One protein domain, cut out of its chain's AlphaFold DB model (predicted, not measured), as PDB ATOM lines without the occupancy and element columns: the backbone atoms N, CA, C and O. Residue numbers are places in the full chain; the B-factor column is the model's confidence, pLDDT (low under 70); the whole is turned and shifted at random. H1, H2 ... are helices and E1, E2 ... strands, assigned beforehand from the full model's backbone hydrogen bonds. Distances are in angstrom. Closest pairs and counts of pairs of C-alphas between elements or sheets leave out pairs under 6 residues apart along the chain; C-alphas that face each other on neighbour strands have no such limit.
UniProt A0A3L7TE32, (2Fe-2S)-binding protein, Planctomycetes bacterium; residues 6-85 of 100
ATOM      1  N   LEU A   6     189.680 186.330 155.062       92.94
ATOM      2  CA  LEU A   6     188.656 186.153 156.094       92.94
ATOM      3  C   LEU A   6     187.248 186.547 155.619       92.94
ATOM      4  O   LEU A   6     186.245 186.082 156.165       92.94
ATOM      5  N   ASP A   7     187.141 187.369 154.578       94.25
ATOM      6  CA  ASP A   7     185.864 187.764 153.986       94.25
ATOM      7  C   ASP A   7     185.391 186.789 152.892       94.25
ATOM      8  O   ASP A   7     184.350 187.016 152.261       94.25
ATOM      9  N   HIS A   8     186.124 185.694 152.662       94.75
ATOM     10  CA  HIS A   8     185.695 184.600 151.797       94.75
ATOM     11  C   HIS A   8     184.558 183.803 152.438       94.75
ATOM     12  O   HIS A   8     184.550 183.538 153.640       94.75
ATOM     13  N   GLU A   9     183.571 183.429 151.626       96.56
ATOM     14  CA  GLU A   9     182.370 182.730 152.076       96.56
ATOM     15  C   GLU A   9     182.588 181.218 152.150       96.56
ATOM     16  O   GLU A   9     182.696 180.547 151.127       96.56
ATOM     17  N   VAL A  10     182.562 180.661 153.364       97.12
ATOM     18  CA  VAL A  10     182.520 179.206 153.566       97.12
ATOM     19  C   VAL A  10     181.131 178.645 153.267       97.12
ATOM     20  O   VAL A  10     181.005 177.570 152.690       97.12
ATOM     21  N   CYS A  11     180.054 179.370 153.595       97.75
ATOM     22  CA  CYS A  11     178.699 178.959 153.226       97.75
ATOM     23  C   CYS A  11     178.108 179.878 152.158       97.75
ATOM     24  O   CYS A  11     177.465 180.875 152.470       97.75
ATOM     25  N   LEU A  12     178.214 179.454 150.898       97.25
ATOM     26  CA  LEU A  12     177.636 180.146 149.738       97.25
ATOM     27  C   LEU A  12     176.095 180.050 149.633       97.25
ATOM     28  O   LEU A  12     175.522 180.462 148.628       97.25
ATOM     29  N   CYS A  13     175.411 179.399 150.583       97.75
ATOM     30  CA  CYS A  13     173.936 179.415 150.639       97.75
ATOM     31  C   CYS A  13     173.423 180.606 151.446       97.75
ATOM     32  O   CYS A  13     172.433 181.212 151.062       97.75
ATOM     33  N   PHE A  14     174.099 180.902 152.556       98.31
ATOM     34  CA  PHE A  14     173.675 181.892 153.546       98.31
ATOM     35  C   PHE A  14     174.691 183.033 153.701       98.31
ATOM     36  O   PHE A  14     174.606 183.822 154.637       98.31
ATOM     37  N   HIS A  15     175.665 183.122 152.788       97.44
ATOM     38  CA  HIS A  15     176.686 184.173 152.743       97.44
ATOM     39  C   HIS A  15     177.453 184.326 154.069       97.44
ATOM     40  O   HIS A  15     177.637 185.422 154.618       97.44
ATOM     41  N   VAL A  16     177.886 183.186 154.616       98.19
ATOM     42  CA  VAL A  16     178.674 183.117 155.855       98.19
ATOM     43  C   VAL A  16     180.152 183.106 155.499       98.19
ATOM     44  O   VAL A  16     180.618 182.164 154.855       98.19
ATOM     45  N   SER A  17     180.878 184.148 155.913       97.44
ATOM     46  CA  SER A  17     182.325 184.266 155.731       97.44
ATOM     47  C   SER A  17     183.123 183.565 156.825       97.44
ATOM     48  O   SER A  17     182.588 183.273 157.898       97.44
ATOM     49  N   ILE A  18     184.413 183.336 156.573       96.94
ATOM     50  CA  ILE A  18     185.359 182.828 157.578       96.94
ATOM     51  C   ILE A  18     185.370 183.752 158.804       96.94
ATOM     52  O   ILE A  18     185.282 183.266 159.924       96.94
ATOM     53  N   ARG A  19     185.350 185.077 158.614       97.19
ATOM     54  CA  ARG A  19     185.265 186.069 159.698       97.19
ATOM     55  C   ARG A  19     184.014 185.897 160.559       97.19
ATOM     56  O   ARG A  19     184.099 185.897 161.784       97.19
ATOM     57  N   LYS A  20     182.843 185.722 159.930       98.00
ATOM     58  CA  LYS A  20     181.587 185.470 160.662       98.00
ATOM     59  C   LYS A  20     181.680 184.175 161.471       98.00
ATOM     60  O   LYS A  20     181.226 184.139 162.612       98.00
ATOM     61  N   MET A  21     182.294 183.142 160.894       98.06
ATOM     62  CA  MET A  21     182.500 181.855 161.554       98.06
ATOM     63  C   MET A  21     183.485 181.960 162.729       98.06
ATOM     64  O   MET A  21     183.178 181.466 163.808       98.06
ATOM     65  N   GLN A  22     184.608 182.665 162.557       97.50
ATOM     66  CA  GLN A  22     185.583 182.969 163.613       97.50
ATOM     67  C   GLN A  22     184.916 183.639 164.810       97.50
ATOM     68  O   GLN A  22     184.938 183.091 165.909       97.50
ATOM     69  N   HIS A  23     184.230 184.759 164.582       98.19
ATOM     70  CA  HIS A  23     183.561 185.488 165.659       98.19
ATOM     71  C   HIS A  23     182.481 184.658 166.358       98.19
ATOM     72  O   HIS A  23     182.336 184.734 167.577       98.19
ATOM     73  N   PHE A  24     181.724 183.852 165.608       98.56
ATOM     74  CA  PHE A  24     180.736 182.952 166.197       98.56
ATOM     75  C   PHE A  24     181.399 181.899 167.095       98.56
ATOM     76  O   PHE A  24     180.999 181.735 168.245       98.56
ATOM     77  N   ILE A  25     182.424 181.205 166.597       98.00
ATOM     78  CA  ILE A  25     183.097 180.126 167.327       98.00
ATOM     79  C   ILE A  25     183.776 180.652 168.598       98.00
ATOM     80  O   ILE A  25     183.676 180.024 169.651       98.00
ATOM     81  N   GLU A  26     184.424 181.814 168.528       97.38
ATOM     82  CA  GLU A  26     185.069 182.451 169.681       97.38
ATOM     83  C   GLU A  26     184.065 182.828 170.776       97.38
ATOM     84  O   GLU A  26     184.340 182.639 171.966       97.38
ATOM     85  N   ARG A  27     182.893 183.337 170.375       98.38
ATOM     86  CA  ARG A  27     181.847 183.792 171.294       98.38
ATOM     87  C   ARG A  27     181.071 182.631 171.909       98.38
ATOM     88  O   ARG A  27     180.914 182.587 173.125       98.38
ATOM     89  N   GLU A  28     180.601 181.703 171.080       98.50
ATOM     90  CA  GLU A  28     179.687 180.634 171.503       98.50
ATOM     91  C   GLU A  28     180.413 179.370 171.982       98.50
ATOM     92  O   GLU A  28     179.825 178.549 172.683       98.50
ATOM     93  N   LYS A  29     181.696 179.198 171.626       98.12
ATOM     94  CA  LYS A  29     182.543 178.053 172.014       98.12
ATOM     95  C   LYS A  29     181.865 176.690 171.772       98.12
ATOM     96  O   LYS A  29     181.742 175.892 172.706       98.12
ATOM     97  N   PRO A  30     181.438 176.396 170.531       98.06
ATOM     98  CA  PRO A  30     180.679 175.192 170.216       98.06
ATOM     99  C   PRO A  30     181.444 173.915 170.592       98.06
ATOM    100  O   PRO A  30     182.616 173.730 170.253       98.06
ATOM    101  N   THR A  31     180.770 172.993 171.272       97.94
ATOM    102  CA  THR A  31     181.342 171.721 171.726       97.94
ATOM    103  C   THR A  31     181.429 170.689 170.607       97.94
ATOM    104  O   THR A  31     182.328 169.850 170.622       97.94
ATOM    105  N   VAL A  32     180.542 170.771 169.611       96.88
ATOM    106  CA  VAL A  32     180.485 169.851 168.465       96.88
ATOM    107  C   VAL A  32     180.336 170.609 167.138       96.88
ATOM    108  O   VAL A  32     179.705 171.668 167.116       96.88
ATOM    109  N   PRO A  33     180.830 170.067 166.003       96.25
ATOM    110  CA  PRO A  33     180.765 170.751 164.709       96.25
ATOM    111  C   PRO A  33     179.349 171.103 164.238       96.25
ATOM    112  O   PRO A  33     179.163 172.099 163.546       96.25
ATOM    113  N   SER A  34     178.339 170.302 164.595       96.31
ATOM    114  CA  SER A  34     176.959 170.548 164.161       96.31
ATOM    115  C   SER A  34     176.389 171.859 164.705       96.31
ATOM    116  O   SER A  34     175.524 172.443 164.065       96.31
ATOM    117  N   GLN A  35     176.899 172.370 165.830       98.50
ATOM    118  CA  GLN A  35     176.468 173.653 166.390       98.50
ATOM    119  C   GLN A  35     176.867 174.851 165.521       98.50
ATOM    120  O   GLN A  35     176.272 175.915 165.665       98.50
ATOM    121  N   LEU A  36     177.800 174.689 164.571       98.12
ATOM    122  CA  LEU A  36     178.136 175.752 163.617       98.12
ATOM    123  C   LEU A  36     176.951 176.154 162.731       98.12
ATOM    124  O   LEU A  36     176.962 177.252 162.180       98.12
ATOM    125  N   SER A  37     175.900 175.331 162.643       98.12
ATOM    126  CA  SER A  37     174.660 175.726 161.974       98.12
ATOM    127  C   SER A  37     173.930 176.876 162.659       98.12
ATOM    128  O   SER A  37     173.117 177.534 162.027       98.12
ATOM    129  N   GLN A  38     174.217 177.164 163.929       98.44
ATOM    130  CA  GLN A  38     173.648 178.320 164.628       98.44
ATOM    131  C   GLN A  38     174.284 179.645 164.164       98.44
ATOM    132  O   GLN A  38     173.761 180.721 164.447       98.44
ATOM    133  N   CYS A  39     175.380 179.590 163.394       98.38
ATOM    134  CA  CYS A  39     175.926 180.739 162.684       98.38
ATOM    135  C   CYS A  39     175.152 180.955 161.374       98.38
ATOM    136  O   CYS A  39     175.545 180.446 160.324       98.38
ATOM    137  N   LEU A  40     174.052 181.716 161.437       97.94
ATOM    138  CA  LEU A  40     173.262 182.120 160.261       97.94
ATOM    139  C   LEU A  40     172.855 180.925 159.371       97.94
ATOM    140  O   LEU A  40     173.005 180.972 158.150       97.94
ATOM    141  N   ASP A  41     172.416 179.827 159.989       97.94
ATOM    142  CA  ASP A  41     171.977 178.596 159.319       97.94
ATOM    143  C   ASP A  41     173.047 177.899 158.456       97.94
ATOM    144  O   ASP A  41     172.726 177.050 157.613       97.94
ATOM    145  N   ALA A  42     174.336 178.194 158.666       98.06
ATOM    146  CA  ALA A  42     175.434 177.589 157.915       98.06
ATOM    147  C   ALA A  42     175.317 176.054 157.837       98.06
ATOM    148  O   ALA A  42     175.081 175.353 158.816       98.06
ATOM    149  N   GLY A  43     175.494 175.499 156.638       96.25
ATOM    150  CA  GLY A  43     175.463 174.047 156.440       96.25
ATOM    151  C   GLY A  43     174.071 173.408 156.382       96.25
ATOM    152  O   GLY A  43     173.999 172.234 156.037       96.25
ATOM    153  N   THR A  44     172.974 174.141 156.602       96.88
ATOM    154  CA  THR A  44     171.605 173.580 156.519       96.88
ATOM    155  C   THR A  44     171.011 173.568 155.103       96.88
ATOM    156  O   THR A  44     170.055 172.847 154.840       96.88
ATOM    157  N   GLY A  45     171.595 174.335 154.173       95.56
ATOM    158  CA  GLY A  45     171.138 174.463 152.786       95.56
ATOM    159  C   GLY A  45     171.589 173.291 151.910       95.56
ATOM    160  O   GLY A  45     171.248 172.136 152.138       95.56
ATOM    161  N   CYS A  46     172.417 173.554 150.894       94.31
ATOM    162  CA  CYS A  46     172.893 172.489 149.993       94.31
ATOM    163  C   CYS A  46     173.884 171.497 150.634       94.31
ATOM    164  O   CYS A  46     174.298 170.555 149.971       94.31
ATOM    165  N   ARG A  47     174.302 171.721 151.888       93.62
ATOM    166  CA  ARG A  47     175.248 170.898 152.669       93.62
ATOM    167  C   ARG A  47     176.670 170.730 152.109       93.62
ATOM    168  O   ARG A  47     177.502 170.148 152.791       93.62
ATOM    169  N   TRP A  48     176.991 171.317 150.954       94.44
ATOM    170  CA  TRP A  48     178.350 171.327 150.386       94.44
ATOM    171  C   TRP A  48     179.431 171.770 151.383       94.44
ATOM    172  O   TRP A  48     180.501 171.178 151.453       94.44
ATOM    173  N   CYS A  49     179.147 172.803 152.180       95.88
ATOM    174  CA  CYS A  49     180.131 173.387 153.085       95.88
ATOM    175  C   CYS A  49     180.334 172.601 154.392       95.88
ATOM    176  O   CYS A  49     181.230 172.942 155.157       95.88
ATOM    177  N   VAL A  50     179.532 171.567 154.678       95.62
ATOM    178  CA  VAL A  50     179.558 170.852 155.971       95.62
ATOM    179  C   VAL A  50     180.946 170.296 156.337       95.62
ATOM    180  O   VAL A  50     181.371 170.524 157.467       95.62
ATOM    181  N   PRO A  51     181.714 169.655 155.436       93.94
ATOM    182  CA  PRO A  51     183.058 169.168 155.775       93.94
ATOM    183  C   PRO A  51     184.032 170.291 156.117       93.94
ATOM    184  O   PRO A  51     184.870 170.130 156.998       93.94
ATOM    185  N   PHE A  52     183.899 171.438 155.451       95.50
ATOM    186  CA  PHE A  52     184.716 172.619 155.718       95.50
ATOM    187  C   PHE A  52     184.391 173.197 157.097       95.50
ATOM    188  O   PHE A  52     185.305 173.499 157.855       95.50
ATOM    189  N   LEU A  53     183.107 173.246 157.473       96.38
ATOM    190  CA  LEU A  53     182.684 173.610 158.830       96.38
ATOM    191  C   LEU A  53     183.264 172.637 159.873       96.38
ATOM    192  O   LEU A  53     183.772 173.064 160.908       96.38
ATOM    193  N   CYS A  54     183.269 171.330 159.592       95.81
ATOM    194  CA  CYS A  54     183.917 170.351 160.466       95.81
ATOM    195  C   CYS A  54     185.437 170.560 160.574       95.81
ATOM    196  O   CYS A  54     185.964 170.460 161.682       95.81
ATOM    197  N   LYS A  55     186.139 170.864 159.469       94.56
ATOM    198  CA  LYS A  55     187.580 171.193 159.489       94.56
ATOM    199  C   LYS A  55     187.833 172.451 160.326       94.56
ATOM    200  O   LYS A  55     188.669 172.404 161.218       94.56
ATOM    201  N   MET A  56     187.043 173.506 160.137       95.56
ATOM    202  CA  MET A  56     187.132 174.755 160.906       95.56
ATOM    203  C   MET A  56     186.925 174.547 162.412       95.56
ATOM    204  O   MET A  56     187.697 175.062 163.217       95.56
ATOM    205  N   HIS A  57     185.937 173.737 162.815       96.62
ATOM    206  CA  HIS A  57     185.749 173.385 164.230       96.62
ATOM    207  C   HIS A  57     186.979 172.680 164.813       96.62
ATOM    208  O   HIS A  57     187.413 173.019 165.914       96.62
ATOM    209  N   ARG A  58     187.571 171.735 164.067       95.94
ATOM    210  CA  ARG A  58     188.795 171.028 164.479       95.94
ATOM    211  C   ARG A  58     189.993 171.973 164.584       95.94
ATOM    212  O   ARG A  58     190.670 171.933 165.604       95.94
ATOM    213  N   GLN A  59     190.196 172.839 163.592       95.44
ATOM    214  CA  GLN A  59     191.255 173.855 163.590       95.44
ATOM    215  C   GLN A  59     191.142 174.756 164.823       95.44
ATOM    216  O   GLN A  59     192.089 174.872 165.594       95.44
ATOM    217  N   TRP A  60     189.949 175.289 165.105       96.50
ATOM    218  CA  TRP A  60     189.727 176.091 166.308       96.50
ATOM    219  C   TRP A  60     190.022 175.317 167.599       96.50
ATOM    220  O   TRP A  60     190.686 175.834 168.496       96.50
ATOM    221  N   LYS A  61     189.573 174.058 167.698       96.69
ATOM    222  CA  LYS A  61     189.869 173.198 168.855       96.69
ATOM    223  C   LYS A  61     191.367 172.954 169.049       96.69
ATOM    224  O   LYS A  61     191.778 172.777 170.195       96.69
ATOM    225  N   ALA A  62     192.142 172.936 167.968       96.56
ATOM    226  CA  ALA A  62     193.594 172.779 167.975       96.56
ATOM    227  C   ALA A  62     194.357 174.109 168.167       96.56
ATOM    228  O   ALA A  62     195.570 174.088 168.346       96.56
ATOM    229  N   GLY A  63     193.668 175.258 168.170       96.12
ATOM    230  CA  GLY A  63     194.305 176.580 168.203       96.12
ATOM    231  C   GLY A  63     194.911 177.005 166.862       96.12
ATOM    232  O   GLY A  63     195.750 177.901 166.825       96.12
ATOM    233  N   GLU A  64     194.503 176.367 165.767       94.75
ATOM    234  CA  GLU A  64     194.958 176.646 164.407       94.75
ATOM    235  C   GLU A  64     194.100 177.725 163.736       94.75
ATOM    236  O   GLU A  64     192.918 177.910 164.046       94.75
ATOM    237  N   ALA A  65     194.694 178.424 162.766       91.00
ATOM    238  CA  ALA A  65     193.967 179.380 161.945       91.00
ATOM    239  C   ALA A  65     192.924 178.667 161.071       91.00
ATOM    240  O   ALA A  65     193.207 177.656 160.426       91.00
ATOM    241  N   MET A  66     191.712 179.221 161.033       91.25
ATOM    242  CA  MET A  66     190.661 178.744 160.138       91.25
ATOM    243  C   MET A  66     190.865 179.299 158.734       91.25
ATOM    244  O   MET A  66     190.975 180.514 158.570       91.25
ATOM    245  N   ASP A  67     190.860 178.411 157.742       83.94
ATOM    246  CA  ASP A  67     191.141 178.749 156.346       83.94
ATOM    247  C   ASP A  67     190.359 177.859 155.363       83.94
ATOM    248  O   ASP A  67     189.889 176.767 155.706       83.94
ATOM    249  N   LEU A  68     190.219 178.332 154.124       83.81
ATOM    250  CA  LEU A  68     189.790 177.544 152.976       83.81
ATOM    251  C   LEU A  68     191.003 177.285 152.069       83.81
ATOM    252  O   LEU A  68     191.587 178.237 151.566       83.81
ATOM    253  N   PRO A  69     191.331 176.020 151.748       79.00
ATOM    254  CA  PRO A  69     192.548 175.681 150.999       79.00
ATOM    255  C   PRO A  69     192.463 175.997 149.493       79.00
ATOM    256  O   PRO A  69     193.230 175.457 148.701       79.00
ATOM    257  N   VAL A  70     191.474 176.785 149.066       86.44
ATOM    258  CA  VAL A  70     191.168 177.077 147.660       86.44
ATOM    259  C   VAL A  70     190.692 178.516 147.517       86.44
ATOM    260  O   VAL A  70     190.147 179.102 148.456       86.44
ATOM    261  N   SER A  71     190.844 179.076 146.317       90.56
ATOM    262  CA  SER A  71     190.326 180.411 146.020       90.56
ATOM    263  C   SER A  71     188.786 180.448 146.105       90.56
ATOM    264  O   SER A  71     188.127 179.416 145.939       90.56
ATOM    265  N   PRO A  72     188.167 181.624 146.320       92.50
ATOM    266  CA  PRO A  72     186.707 181.758 146.316       92.50
ATOM    267  C   PRO A  72     186.047 181.299 145.014       92.50
ATOM    268  O   PRO A  72     184.963 180.716 145.044       92.50
ATOM    269  N   GLU A  73     186.698 181.569 143.883       94.19
ATOM    270  CA  GLU A  73     186.227 181.181 142.554       94.19
ATOM    271  C   GLU A  73     186.218 179.658 142.421       94.19
ATOM    272  O   GLU A  73     185.167 179.063 142.181       94.19
ATOM    273  N   GLU A  74     187.344 179.014 142.730       94.12
ATOM    274  CA  GLU A  74     187.459 177.560 142.705       94.12
ATOM    275  C   GLU A  74     186.485 176.891 143.696       94.12
ATOM    276  O   GLU A  74     185.852 175.876 143.387       94.12
ATOM    277  N   TYR A  75     186.298 177.473 144.885       94.12
ATOM    278  CA  TYR A  75     185.327 176.992 145.869       94.12
ATOM    279  C   TYR A  75     183.892 177.004 145.317       94.12
ATOM    280  O   TYR A  75     183.138 176.032 145.479       94.12
ATOM    281  N   ALA A  76     183.508 178.092 144.644       95.12
ATOM    282  CA  ALA A  76     182.195 178.248 144.033       95.12
ATOM    283  C   ALA A  76     181.990 177.293 142.847       95.12
ATOM    284  O   ALA A  76     180.925 176.675 142.735       95.12
ATOM    285  N   GLU A  77     183.010 177.108 142.008       94.88
ATOM    286  CA  GLU A  77     182.989 176.162 140.889       94.88
ATOM    287  C   GLU A  77     182.792 174.718 141.361       94.88
ATOM    288  O   GLU A  77     181.895 174.017 140.871       94.88
ATOM    289  N   ARG A  78     183.562 174.291 142.373       93.75
ATOM    290  CA  ARG A  78     183.463 172.949 142.970       93.75
ATOM    291  C   ARG A  78     182.079 172.704 143.581       93.75
ATOM    292  O   ARG A  78     181.486 171.647 143.348       93.75
ATOM    293  N   ARG A  79     181.490 173.697 144.264       94.12
ATOM    294  CA  ARG A  79     180.085 173.629 144.719       94.12
ATOM    295  C   ARG A  79     179.118 173.470 143.544       94.12
ATOM    296  O   ARG A  79     178.146 172.718 143.641       94.12
ATOM    297  N   GLY A  80     179.341 174.199 142.454       94.19
ATOM    298  CA  GLY A  80     178.539 174.096 141.235       94.19
ATOM    299  C   GLY A  80     178.546 172.676 140.669       94.19
ATOM    300  O   GLY A  80     177.484 172.135 140.353       94.19
ATOM    301  N   ALA A  81     179.719 172.043 140.617       91.69
ATOM    302  CA  ALA A  81     179.866 170.646 140.218       91.69
ATOM    303  C   ALA A  81     179.133 169.690 141.173       91.69
ATOM    304  O   ALA A  81     178.346 168.861 140.711       91.69
ATOM    305  N   TYR A  82     179.292 169.867 142.490       88.94
ATOM    306  CA  TYR A  82     178.571 169.093 143.508       88.94
ATOM    307  C   TYR A  82     177.048 169.151 143.320       88.94
ATOM    308  O   TYR A  82     176.370 168.123 143.352       88.94
ATOM    309  N   ARG A  83     176.496 170.345 143.058       89.81
ATOM    310  CA  ARG A  83     175.054 170.522 142.818       89.81
ATOM    311  C   ARG A  83     174.581 169.829 141.540       89.81
ATOM    312  O   ARG A  83     173.495 169.259 141.547       89.81
ATOM    313  N   ARG A  84     175.370 169.875 140.458       89.88
ATOM    314  CA  ARG A  84     175.034 169.219 139.178       89.88
ATOM    315  C   ARG A  84     175.080 167.698 139.269       89.88
ATOM    316  O   ARG A  84     174.245 167.040 138.665       89.88
ATOM    317  N   ALA A  85     176.019 167.154 140.038       84.94
ATOM    318  CA  ALA A  85     176.163 165.713 140.229       84.94
ATOM    319  C   ALA A  85     174.981 165.073 140.987       84.94
ATOM    320  O   ALA A  85     174.881 163.851 141.032       84.94
TER     321      ALA A  85
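What this domain is: This is residues 6 to 85 of the 100 residues of the protein "(2Fe-2S)-binding protein" of Planctomycetes bacterium (UniProt A0A3L7TE32). H1, H2 and H3 form a loosely joined group toward one end of an elongated body, with H2 crossing both of the others steeply, while H4 makes the opposite end. Between them, near the middle, strand E1 and residues 16 to 17 make a small antiparallel pairing. The 80 printed residues hold one named strand and four named helices, in the order E1, H1, H2, H3, H4, and the class is mostly helix. The whole is compact, with a radius of gyration of the C-alphas of 11.9 A, and spans 35 by 22 by 18 A.

How they stand to each other: E1, residues 9 to 11, pairs with no named strand. Its closest C-alphas with H1, residues 18 to 28, are those of Val 10 and Ile 18, 6.1 A apart. H1 is close to but not clearly touching H2, residues 33 to 38; their closest C-alphas, Ile 25 and Leu 36, are 7.6 A apart and their lines are about perpendicular at 83 degrees. H3, residues 50 to 62, touches H2 with residues 53 to 57 alone; the closest C-alphas, Pro 33 and Cys 54, are 5.3 A apart. Their lines stand at 71 degrees, only just about perpendicular. H1 and H3 are close but not clearly touching, with a steep tilt of 57 degrees, the same way; their closest C-alphas, Ile 25 and Trp 60, are 7.8 A apart. H4, residues 72 to 84, is apart from H1, H2 and H3; the closest C-alphas of E1 and H4, Glu 9 and Pro 72, are 7.3 A apart. In H1, H3 and H4 every O i to N i+4 pair is within hydrogen-bond range; in H2 0 of 2 are, but 3 of 3 O i to N i+3 pairs.

Where its parts are: E1 begins at C-alpha 9 (182.370, 182.730, 152.076) and is 5.4 A long. H1 is 15.2 A long and H2 10.4 A. H3, from C-alpha 50 (179.558, 170.852, 155.971), and H4, ending at C-alpha 84 (175.034, 169.219, 139.178), are each 18.6 A long.

The domain as a whole: The C-alphas farthest apart, Arg 27 and Ala 85, are 36.4 A from each other. The printed part has no cut. The link from H2 to H3 is long. No printed residue is under 70 in pLDDT.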